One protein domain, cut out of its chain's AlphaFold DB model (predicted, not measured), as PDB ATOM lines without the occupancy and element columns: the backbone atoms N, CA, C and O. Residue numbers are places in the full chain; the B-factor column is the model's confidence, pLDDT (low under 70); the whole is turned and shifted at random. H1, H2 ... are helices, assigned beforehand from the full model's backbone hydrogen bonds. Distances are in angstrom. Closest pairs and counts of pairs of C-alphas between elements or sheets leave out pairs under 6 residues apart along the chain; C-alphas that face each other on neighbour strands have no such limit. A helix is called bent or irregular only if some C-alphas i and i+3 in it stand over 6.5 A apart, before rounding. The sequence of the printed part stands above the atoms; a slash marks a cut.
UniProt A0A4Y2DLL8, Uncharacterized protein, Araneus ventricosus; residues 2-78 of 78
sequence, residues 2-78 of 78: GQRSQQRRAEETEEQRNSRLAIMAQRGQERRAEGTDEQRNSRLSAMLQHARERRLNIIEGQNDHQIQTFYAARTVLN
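This is residues 2 to 78 of the 78 residues of an uncharacterized protein of Araneus ventricosus (UniProt A0A4Y2DLL8). One very long helix, H3, makes a V with the shorter helix H2, the two meeting near the end of H2 and the start of H3, and a small helix, H1, turns off at the other end of H2, out of the plane of the V. The inside of the V is open, and residues 41 to 78, of which 41 to 76 belong to H3, stick out as a long free arm. The printed part has 77 residues with three named helices, in the order H1, H2, H3 along the chain, and no named strand; its class is all helix. It is extended, with a radius of gyration of the C-alphas of 22.4 A, and flat in outline, with spans of 64 by 39 by 21 A.

H3, the longest helix, holds residues 37 to 76, 40 residues, and measures 58.8 A from first to last C-alpha. It begins with C-alpha 37 at (76.935, 76.364, 68.302) and ends with C-alpha 76 at (20.898, 69.416, 84.864). H2 holds residues 14 to 33, 20 residues, and is 28.4 A long from first to last C-alpha. H1 holds residues 2 to 10, 9 residues, and is 12.5 A long, with C-alpha 2 at (60.811, 48.764, 60.414). No helix is bent or irregular.

H3 and H2 are close but not clearly touching, with 1 pair of C-alphas within 8 A. Their closest C-alphas, those of Arg 40 and Arg 32, are 7.7 A apart. Their lines stand at a steep tilt of 61 degrees, and they run opposite ways. Their centres are 31.2 A apart. H2 and H1 are also close but not clearly touching, their closest C-alphas being those of Arg 17 and Arg 9, 7.6 A apart. These two stand at a steep tilt of 60 degrees, opposite ways, with centres 18.0 A apart. H1 and H3 are apart. In H1, H2 and H3 every O i to N i+4 pair is within hydrogen-bond range.

The two C-alphas farthest apart in the domain, those of Glu 34 and Asn 78, are 66.8 A apart, and the first and last printed C-alphas, those of Gly 2 and Asn 78, are 55.6 A apart. The printed part runs from residue 2 to residue 78, the chain's last residue, and has no cut. The links H1 to H2 and H2 to H3 are both tight, with 3 residues each. Besides the arm of residues 41 to 78, residues 2 to 8 of H1, residues 21 to 31 of H2, and residues 33 to 39, of which 37 to 39 belong to H3, stand free. The mean pLDDT of the printed part is 92.0, and residue 78 alone is under 70.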
ATOM      1  N   GLY A   2      61.003  48.489  58.975       76.62
ATOM      2  CA  GLY A   2      60.811  48.764  60.414       76.62
ATOM      3  C   GLY A   2      60.315  47.591  61.276       76.62
ATOM      4  O   GLY A   2      60.808  47.411  62.385       76.62
ATOM      5  N   GLN A   3      59.404  46.750  60.765       82.00
ATOM      6  CA  GLN A   3      58.760  45.674  61.545       82.00
ATOM      7  C   GLN A   3      59.759  44.632  62.074       82.00
ATOM      8  O   GLN A   3      59.802  44.376  63.273       82.00
ATOM      9  N   ARG A   4      60.667  44.134  61.224       85.88
ATOM     10  CA  ARG A   4      61.723  43.186  61.631       85.88
ATOM     11  C   ARG A   4      62.714  43.780  62.642       85.88
ATOM     12  O   ARG A   4      63.333  43.053  63.411       85.88
ATOM     13  N   SER A   5      62.912  45.101  62.648       85.50
ATOM     14  CA  SER A   5      63.748  45.751  63.664       85.50
ATOM     15  C   SER A   5      63.018  45.937  64.989       85.50
ATOM     16  O   SER A   5      63.680  45.937  66.020       85.50
ATOM     17  N   GLN A   6      61.702  46.143  64.971       87.25
ATOM     18  CA  GLN A   6      60.900  46.251  66.189       87.25
ATOM     19  C   GLN A   6      60.755  44.895  66.870       87.25
ATOM     20  O   GLN A   6      60.986  44.803  68.067       87.25
ATOM     21  N   GLN A   7      60.497  43.844  66.090       90.44
ATOM     22  CA  GLN A   7      60.418  42.477  66.597       90.44
ATOM     23  C   GLN A   7      61.719  42.054  67.297       90.44
ATOM     24  O   GLN A   7      61.689  41.658  68.454       90.44
ATOM     25  N   ARG A   8      62.881  42.296  66.671       89.06
ATOM     26  CA  ARG A   8      64.184  42.030  67.309       89.06
ATOM     27  C   ARG A   8      64.421  42.818  68.600       89.06
ATOM     28  O   ARG A   8      65.124  42.322  69.458       89.06
ATOM     29  N   ARG A   9      63.874  44.034  68.732       90.69
ATOM     30  CA  ARG A   9      63.972  44.827  69.975       90.69
ATOM     31  C   ARG A   9      63.002  44.349  71.053       90.69
ATOM     32  O   ARG A   9      63.282  44.555  72.223       90.69
ATOM     33  N   ALA A  10      61.863  43.783  70.661       91.88
ATOM     34  CA  ALA A  10      60.892  43.210  71.589       91.88
ATOM     35  C   ALA A  10      61.398  41.894  72.202       91.88
ATOM     36  O   ALA A  10      61.035  41.570  73.324       91.88
ATOM     37  N   GLU A  11      62.254  41.175  71.475       94.69
ATOM     38  CA  GLU A  11      62.885  39.919  71.900       94.69
ATOM     39  C   GLU A  11      64.202  40.125  72.688       94.69
ATOM     40  O   GLU A  11      64.818  39.148  73.105       94.69
ATOM     41  N   GLU A  12      64.660  41.369  72.899       95.56
ATOM     42  CA  GLU A  12      65.893  41.651  73.654       95.56
ATOM     43  C   GLU A  12      65.742  41.314  75.139       95.56
ATOM     44  O   GLU A  12      64.749  41.668  75.780       95.56
ATOM     45  N   THR A  13      66.785  40.723  75.721       96.50
ATOM     46  CA  THR A  13      66.914  40.666  77.179       96.50
ATOM     47  C   THR A  13      67.205  42.057  77.744       96.50
ATOM     48  O   THR A  13      67.694  42.948  77.043       96.50
ATOM     49  N   GLU A  14      66.955  42.254  79.037       96.12
ATOM     50  CA  GLU A  14      67.206  43.541  79.695       96.12
ATOM     51  C   GLU A  14      68.686  43.964  79.596       96.12
ATOM     52  O   GLU A  14      68.991  45.128  79.345       96.12
ATOM     53  N   GLU A  15      69.624  43.017  79.682       96.75
ATOM     54  CA  GLU A  15      71.062  43.269  79.506       96.75
ATOM     55  C   GLU A  15      71.408  43.708  78.076       96.75
ATOM     56  O   GLU A  15      72.140  44.682  77.876       96.75
ATOM     57  N   GLN A  16      70.844  43.036  77.067       96.50
ATOM     58  CA  GLN A  16      71.032  43.400  75.660       96.50
ATOM     59  C   GLN A  16      70.447  44.783  75.367       96.50
ATOM     60  O   GLN A  16      71.085  45.610  74.706       96.50
ATOM     61  N   ARG A  17      69.259  45.062  75.909       96.12
ATOM     62  CA  ARG A  17      68.593  46.358  75.793       96.12
ATOM     63  C   ARG A  17      69.419  47.464  76.442       96.12
ATOM     64  O   ARG A  17      69.620  48.507  75.818       96.12
ATOM     65  N   ASN A  18      69.923  47.240  77.653       97.06
ATOM     66  CA  ASN A  18      70.733  48.213  78.385       97.06
ATOM     67  C   ASN A  18      72.064  48.490  77.681       97.06
ATOM     68  O   ASN A  18      72.418  49.654  77.499       97.06
ATOM     69  N   SER A  19      72.738  47.456  77.171       96.81
ATOM     70  CA  SER A  19      73.938  47.613  76.340       96.81
ATOM     71  C   SER A  19      73.649  48.427  75.071       96.81
ATOM     72  O   SER A  19      74.333  49.411  74.771       96.81
ATOM     73  N   ARG A  20      72.560  48.110  74.356       96.06
ATOM     74  CA  ARG A  20      72.145  48.861  73.161       96.06
ATOM     75  C   ARG A  20      71.832  50.325  73.476       96.06
ATOM     76  O   ARG A  20      72.217  51.212  72.709       96.06
ATOM     77  N   LEU A  21      71.116  50.597  74.566       96.56
ATOM     78  CA  LEU A  21      70.791  51.957  75.002       96.56
ATOM     79  C   LEU A  21      72.050  52.734  75.399       96.56
ATOM     80  O   LEU A  21      72.176  53.890  74.994       96.56
ATOM     81  N   ALA A  22      72.996  52.103  76.099       97.44
ATOM     82  CA  ALA A  22      74.269  52.714  76.472       97.44
ATOM     83  C   ALA A  22      75.069  53.155  75.236       97.44
ATOM     84  O   ALA A  22      75.498  54.307  75.159       97.44
ATOM     85  N   ILE A  23      75.167  52.299  74.213       97.50
ATOM     86  CA  ILE A  23      75.847  52.632  72.948       97.50
ATOM     87  C   ILE A  23      75.158  53.810  72.239       97.50
ATOM     88  O   ILE A  23      75.819  54.716  71.728       97.50
ATOM     89  N   MET A  24      73.821  53.835  72.203       96.50
ATOM     90  CA  MET A  24      73.083  54.952  71.597       96.50
ATOM     91  C   MET A  24      73.249  56.256  72.384       96.50
ATOM     92  O   MET A  24      73.333  57.325  71.774       96.50
ATOM     93  N   ALA A  25      73.310  56.176  73.714       95.62
ATOM     94  CA  ALA A  25      73.566  57.321  74.574       95.62
ATOM     95  C   ALA A  25      74.973  57.878  74.328       95.62
ATOM     96  O   ALA A  25      75.094  59.080  74.097       95.62
ATOM     97  N   GLN A  26      75.994  57.015  74.275       97.19
ATOM     98  CA  GLN A  26      77.377  57.397  73.977       97.19
ATOM     99  C   GLN A  26      77.481  58.118  72.627       97.19
ATOM    100  O   GLN A  26      77.912  59.268  72.583       97.19
ATOM    101  N   ARG A  27      76.959  57.520  71.548       96.44
ATOM    102  CA  ARG A  27      76.920  58.164  70.218       96.44
ATOM    103  C   ARG A  27      76.144  59.482  70.216       96.44
ATOM    104  O   ARG A  27      76.381  60.373  69.404       96.44
ATOM    105  N   GLY A  28      75.140  59.602  71.081       93.38
ATOM    106  CA  GLY A  28      74.407  60.844  71.289       93.38
ATOM    107  C   GLY A  28      75.256  61.931  71.948       93.38
ATOM    108  O   GLY A  28      75.075  63.100  71.614       93.38
ATOM    109  N   GLN A  29      76.164  61.560  72.854       93.19
ATOM    110  CA  GLN A  29      77.102  62.489  73.485       93.19
ATOM    111  C   GLN A  29      78.245  62.882  72.553       93.19
ATOM    112  O   GLN A  29      78.558  64.063  72.475       93.19
ATOM    113  N   GLU A  30      78.796  61.947  71.782       94.44
ATOM    114  CA  GLU A  30      79.829  62.241  70.776       94.44
ATOM    115  C   GLU A  30      79.318  63.285  69.769       94.44
ATOM    116  O   GLU A  30      79.874  64.373  69.659       94.44
ATOM    117  N   ARG A  31      78.130  63.062  69.182       91.69
ATOM    118  CA  ARG A  31      77.485  64.052  68.293       91.69
ATOM    119  C   ARG A  31      77.163  65.388  68.964       91.69
ATOM    120  O   ARG A  31      76.936  66.381  68.279       91.69
ATOM    121  N   ARG A  32      77.027  65.416  70.294       91.06
ATOM    122  CA  ARG A  32      76.826  66.658  71.056       91.06
ATOM    123  C   ARG A  32      78.118  67.425  71.245       91.06
ATOM    124  O   ARG A  32      78.058  68.647  71.225       91.06
ATOM    125  N   ALA A  33      79.213  66.711  71.474       90.06
ATOM    126  CA  ALA A  33      80.532  67.283  71.673       90.06
ATOM    127  C   ALA A  33      81.128  67.799  70.356       90.06
ATOM    128  O   ALA A  33      81.791  68.827  70.357       90.06
ATOM    129  N   GLU A  34      80.850  67.123  69.239       88.06
ATOM    130  CA  GLU A  34      81.372  67.472  67.908       88.06
ATOM    131  C   GLU A  34      80.560  68.557  67.170       88.06
ATOM    132  O   GLU A  34      80.980  69.031  66.117       88.06
ATOM    133  N   GLY A  35      79.378  68.934  67.670       87.88
ATOM    134  CA  GLY A  35      78.470  69.856  66.977       87.88
ATOM    135  C   GLY A  35      78.826  71.337  67.149       87.88
ATOM    136  O   GLY A  35      79.352  71.738  68.184       87.88
ATOM    137  N   THR A  36      78.471  72.167  66.163       93.12
ATOM    138  CA  THR A  36      78.665  73.631  66.237       93.12
ATOM    139  C   THR A  36      77.622  74.313  67.128       93.12
ATOM    140  O   THR A  36      76.563  73.745  67.430       93.12
ATOM    141  N   ASP A  37      77.877  75.567  67.510       93.62
ATOM    142  CA  ASP A  37      76.935  76.364  68.302       93.62
ATOM    143  C   ASP A  37      75.588  76.566  67.593       93.62
ATOM    144  O   ASP A  37      74.537  76.498  68.233       93.62
ATOM    145  N   GLU A  38      75.565  76.712  66.266       93.75
ATOM    146  CA  GLU A  38      74.331  76.809  65.480       93.75
ATOM    147  C   GLU A  38      73.524  75.509  65.532       93.75
ATOM    148  O   GLU A  38      72.305  75.535  65.724       93.75
ATOM    149  N   GLN A  39      74.186  74.355  65.407       93.31
ATOM    150  CA  GLN A  39      73.527  73.052  65.522       93.31
ATOM    151  C   GLN A  39      72.971  72.844  66.934       93.31
ATOM    152  O   GLN A  39      71.843  72.362  67.110       93.31
ATOM    153  N   ARG A  40      73.735  73.253  67.953       93.19
ATOM    154  CA  ARG A  40      73.303  73.238  69.352       93.19
ATOM    155  C   ARG A  40      72.081  74.133  69.561       93.19
ATOM    156  O   ARG A  40      71.099  73.673  70.146       93.19
ATOM    157  N   ASN A  41      72.111  75.365  69.060       95.56
ATOM    158  CA  ASN A  41      71.024  76.334  69.193       95.56
ATOM    159  C   ASN A  41      69.763  75.894  68.441       95.56
ATOM    160  O   ASN A  41      68.668  75.983  68.994       95.56
ATOM    161  N   SER A  42      69.907  75.333  67.239       94.62
ATOM    162  CA  SER A  42      68.792  74.753  66.480       94.62
ATOM    163  C   SER A  42      68.107  73.630  67.265       94.62
ATOM    164  O   SER A  42      66.887  73.646  67.454       94.62
ATOM    165  N   ARG A  43      68.887  72.704  67.843       94.00
ATOM    166  CA  ARG A  43      68.332  71.639  68.691       94.00
ATOM    167  C   ARG A  43      67.626  72.188  69.932       94.00
ATOM    168  O   ARG A  43      66.550  71.702  70.273       94.00
ATOM    169  N   LEU A  44      68.225  73.159  70.624       95.44
ATOM    170  CA  LEU A  44      67.616  73.768  71.812       95.44
ATOM    171  C   LEU A  44      66.310  74.494  71.465       95.44
ATOM    172  O   LEU A  44      65.328  74.356  72.191       95.44
ATOM    173  N   SER A  45      66.272  75.197  70.332       96.75
ATOM    174  CA  SER A  45      65.061  75.843  69.823       96.75
ATOM    175  C   SER A  45      63.951  74.821  69.562       96.75
ATOM    176  O   SER A  45      62.835  74.996  70.048       96.75
ATOM    177  N   ALA A  46      64.267  73.701  68.902       97.25
ATOM    178  CA  ALA A  46      63.306  72.624  68.660       97.25
ATOM    179  C   ALA A  46      62.766  72.004  69.964       97.25
ATOM    180  O   ALA A  46      61.561  71.794  70.097       97.25
ATOM    181  N   MET A  47      63.629  71.764  70.959       96.50
ATOM    182  CA  MET A  47      63.200  71.272  72.276       96.50
ATOM    183  C   MET A  47      62.255  72.253  72.972       96.50
ATOM    184  O   MET A  47      61.261  71.840  73.570       96.50
ATOM    185  N   LEU A  48      62.559  73.547  72.885       97.44
ATOM    186  CA  LEU A  48      61.750  74.593  73.487       97.44
ATOM    187  C   LEU A  48      60.382  74.713  72.803       97.44
ATOM    188  O   LEU A  48      59.380  74.856  73.499       97.44
ATOM    189  N   GLN A  49      60.321  74.609  71.470       97.19
ATOM    190  CA  GLN A  49      59.045  74.569  70.746       97.19
ATOM    191  C   GLN A  49      58.202  73.363  71.158       97.19
ATOM    192  O   GLN A  49      57.061  73.535  71.572       97.19
ATOM    193  N   HIS A  50      58.793  72.168  71.179       96.94
ATOM    194  CA  HIS A  50      58.084  70.961  71.598       96.94
ATOM    195  C   HIS A  50      57.563  71.063  73.046       96.94
ATOM    196  O   HIS A  50      56.445  70.648  73.347       96.94
ATOM    197  N   ALA A  51      58.343  71.644  73.966       96.19
ATOM    198  CA  ALA A  51      57.894  71.874  75.340       96.19
ATOM    199  C   ALA A  51      56.739  72.890  75.420       96.19
ATOM    200  O   ALA A  51      55.810  72.700  76.207       96.19
ATOM    201  N   ARG A  52      56.778  73.949  74.599       96.06
ATOM    202  CA  ARG A  52      55.688  74.928  74.491       96.06
ATOM    203  C   ARG A  52      54.407  74.289  73.967       96.06
ATOM    204  O   ARG A  52      53.380  74.424  74.619       96.06
ATOM    205  N   GLU A  53      54.479  73.555  72.862       95.75
ATOM    206  CA  GLU A  53      53.335  72.843  72.275       95.75
ATOM    207  C   GLU A  53      52.713  71.866  73.277       95.75
ATOM    208  O   GLU A  53      51.508  71.880  73.507       95.75
ATOM    209  N   ARG A  54      53.541  71.081  73.977       94.94
ATOM    210  CA  ARG A  54      53.066  70.176  75.034       94.94
ATOM    211  C   ARG A  54      52.323  70.907  76.148       94.94
ATOM    212  O   ARG A  54      51.335  70.380  76.647       94.94
ATOM    213  N   ARG A  55      52.795  72.090  76.551       94.38
ATOM    214  CA  ARG A  55      52.129  72.909  77.570       94.38
ATOM    215  C   ARG A  55      50.802  73.467  77.059       94.38
ATOM    216  O   ARG A  55      49.834  73.449  77.811       94.38
ATOM    217  N   LEU A  56      50.758  73.940  75.815       93.81
ATOM    218  CA  LEU A  56      49.536  74.455  75.197       93.81
ATOM    219  C   LEU A  56      48.465  73.368  75.099       93.81
ATOM    220  O   LEU A  56      47.372  73.582  75.605       93.81
ATOM    221  N   ASN A  57      48.814  72.171  74.620       92.69
ATOM    222  CA  ASN A  57      47.869  71.052  74.516       92.69
ATOM    223  C   ASN A  57      47.248  70.665  75.874       92.69
ATOM    224  O   ASN A  57      46.097  70.243  75.936       92.69
ATOM    225  N   ILE A  58      48.002  70.794  76.974       92.19
ATOM    226  CA  ILE A  58      47.479  70.543  78.328       92.19
ATOM    227  C   ILE A  58      46.467  71.623  78.721       92.19
ATOM    228  O   ILE A  58      45.406  71.295  79.242       92.19
ATOM    229  N   ILE A  59      46.792  72.894  78.473       93.19
ATOM    230  CA  ILE A  59      45.922  74.029  78.806       93.19
ATOM    231  C   ILE A  59      44.640  73.987  77.970       93.19
ATOM    232  O   ILE A  59      43.554  74.159  78.513       93.19
ATOM    233  N   GLU A  60      44.754  73.724  76.670       88.81
ATOM    234  CA  GLU A  60      43.608  73.578  75.767       88.81
ATOM    235  C   GLU A  60      42.691  72.444  76.231       88.81
ATOM    236  O   GLU A  60      41.510  72.680  76.467       88.81
ATOM    237  N   GLY A  61      43.242  71.258  76.516       91.06
ATOM    238  CA  GLY A  61      42.448  70.147  77.043       91.06
ATOM    239  C   GLY A  61      41.787  70.447  78.397       91.06
ATOM    240  O   GLY A  61      40.662  70.012  78.649       91.06
ATOM    241  N   GLN A  62      42.451  71.211  79.271       88.88
ATOM    242  CA  GLN A  62      41.862  71.670  80.535       88.88
ATOM    243  C   GLN A  62      40.688  72.626  80.303       88.88
ATOM    244  O   GLN A  62      39.636  72.455  80.921       88.88
ATOM    245  N   ASN A  63      40.846  73.596  79.402       90.88
ATOM    246  CA  ASN A  63      39.794  74.549  79.059       90.88
ATOM    247  C   ASN A  63      38.586  73.842  78.430       90.88
ATOM    248  O   ASN A  63      37.450  74.093  78.834       90.88
ATOM    249  N   ASP A  64      38.819  72.907  77.507       90.75
ATOM    250  CA  ASP A  64      37.761  72.124  76.860       90.75
ATOM    251  C   ASP A  64      36.938  71.331  77.881       90.75
ATOM    252  O   ASP A  64      35.703  71.306  77.828       90.75
ATOM    253  N   HIS A  65      37.612  70.707  78.850       91.06
ATOM    254  CA  HIS A  65      36.948  69.978  79.925       91.06
ATOM    255  C   HIS A  65      36.127  70.901  80.839       91.06
ATOM    256  O   HIS A  65      34.999  70.563  81.210       91.06
ATOM    257  N   GLN A  66      36.657  72.078  81.188       89.38
ATOM    258  CA  GLN A  66      35.946  73.063  82.011       89.38
ATOM    259  C   GLN A  66      34.682  73.576  81.319       89.38
ATOM    260  O   GLN A  66      33.619  73.633  81.940       89.38
ATOM    261  N   ILE A  67      34.774  73.894  80.026       91.25
ATOM    262  CA  ILE A  67      33.633  74.345  79.224       91.25
ATOM    263  C   ILE A  67      32.568  73.243  79.144       91.25
ATOM    264  O   ILE A  67      31.394  73.513  79.404       91.25
ATOM    265  N   GLN A  68      32.957  71.995  78.858       90.25
ATOM    266  CA  GLN A  68      32.024  70.860  78.877       90.25
ATOM    267  C   GLN A  68      31.332  70.701  80.232       90.25
ATOM    268  O   GLN A  68      30.111  70.557  80.283       90.25
ATOM    269  N   THR A  69      32.092  70.773  81.326       89.88
ATOM    270  CA  THR A  69      31.554  70.641  82.687       89.88
ATOM    271  C   THR A  69      30.547  71.747  82.996       89.88
ATOM    272  O   THR A  69      29.487  71.474  83.559       89.88
ATOM    273  N   PHE A  70      30.825  72.984  82.576       93.56
ATOM    274  CA  PHE A  70      29.909  74.111  82.746       93.56
ATOM    275  C   PHE A  70      28.576  73.893  82.017       93.56
ATOM    276  O   PHE A  70      27.508  74.059  82.611       93.56
ATOM    277  N   TYR A  71      28.617  73.487  80.745       92.00
ATOM    278  CA  TYR A  71      27.396  73.247  79.975       92.00
ATOM    279  C   TYR A  71      26.615  72.027  80.478       92.00
ATOM    280  O   TYR A  71      25.392  72.104  80.576       92.00
ATOM    281  N   ALA A  72      27.297  70.952  80.879       90.19
ATOM    282  CA  ALA A  72      26.657  69.782  81.477       90.19
ATOM    283  C   ALA A  72      25.967  70.118  82.813       90.19
ATOM    284  O   ALA A  72      24.824  69.723  83.042       90.19
ATOM    285  N   ALA A  73      26.611  70.905  83.680       91.44
ATOM    286  CA  ALA A  73      25.997  71.357  84.930       91.44
ATOM    287  C   ALA A  73      24.763  72.239  84.671       91.44
ATOM    288  O   ALA A  73      23.741  72.101  85.342       91.44
ATOM    289  N   ARG A  74      24.820  73.103  83.650       91.88
ATOM    290  CA  ARG A  74      23.691  73.951  83.248       91.88
ATOM    291  C   ARG A  74      22.495  73.148  82.731       91.88
ATOM    292  O   ARG A  74      21.363  73.543  82.988       91.88
ATOM    293  N   THR A  75      22.713  72.043  82.018       82.25
ATOM    294  CA  THR A  75      21.611  71.207  81.508       82.25
ATOM    295  C   THR A  75      20.867  70.441  82.600       82.25
ATOM    296  O   THR A  75      19.712  70.108  82.395       82.25
ATOM    297  N   VAL A  76      21.504  70.170  83.746       80.50
ATOM    298  CA  VAL A  76      20.898  69.416  84.864       80.50
ATOM    299  C   VAL A  76      20.111  70.323  85.822       80.50
ATOM    300  O   VAL A  76      19.256  69.849  86.563       80.50
ATOM    301  N   LEU A  77      20.398  71.628  85.824       73.88
ATOM    302  CA  LEU A  77      19.730  72.627  86.669       73.88
ATOM    303  C   LEU A  77      18.498  73.287  86.012       73.88
ATOM    304  O   LEU A  77      17.916  74.182  86.622       73.88
ATOM    305  N   ASN A  78      18.120  72.877  84.795       58.31
ATOM    306  CA  ASN A  78      16.857  73.249  84.135       58.31
ATOM    307  C   ASN A  78      15.926  72.038  84.087       58.31
ATOM    308  O   ASN A  78      14.700  72.254  84.184       58.31
TER     309      ASN A  78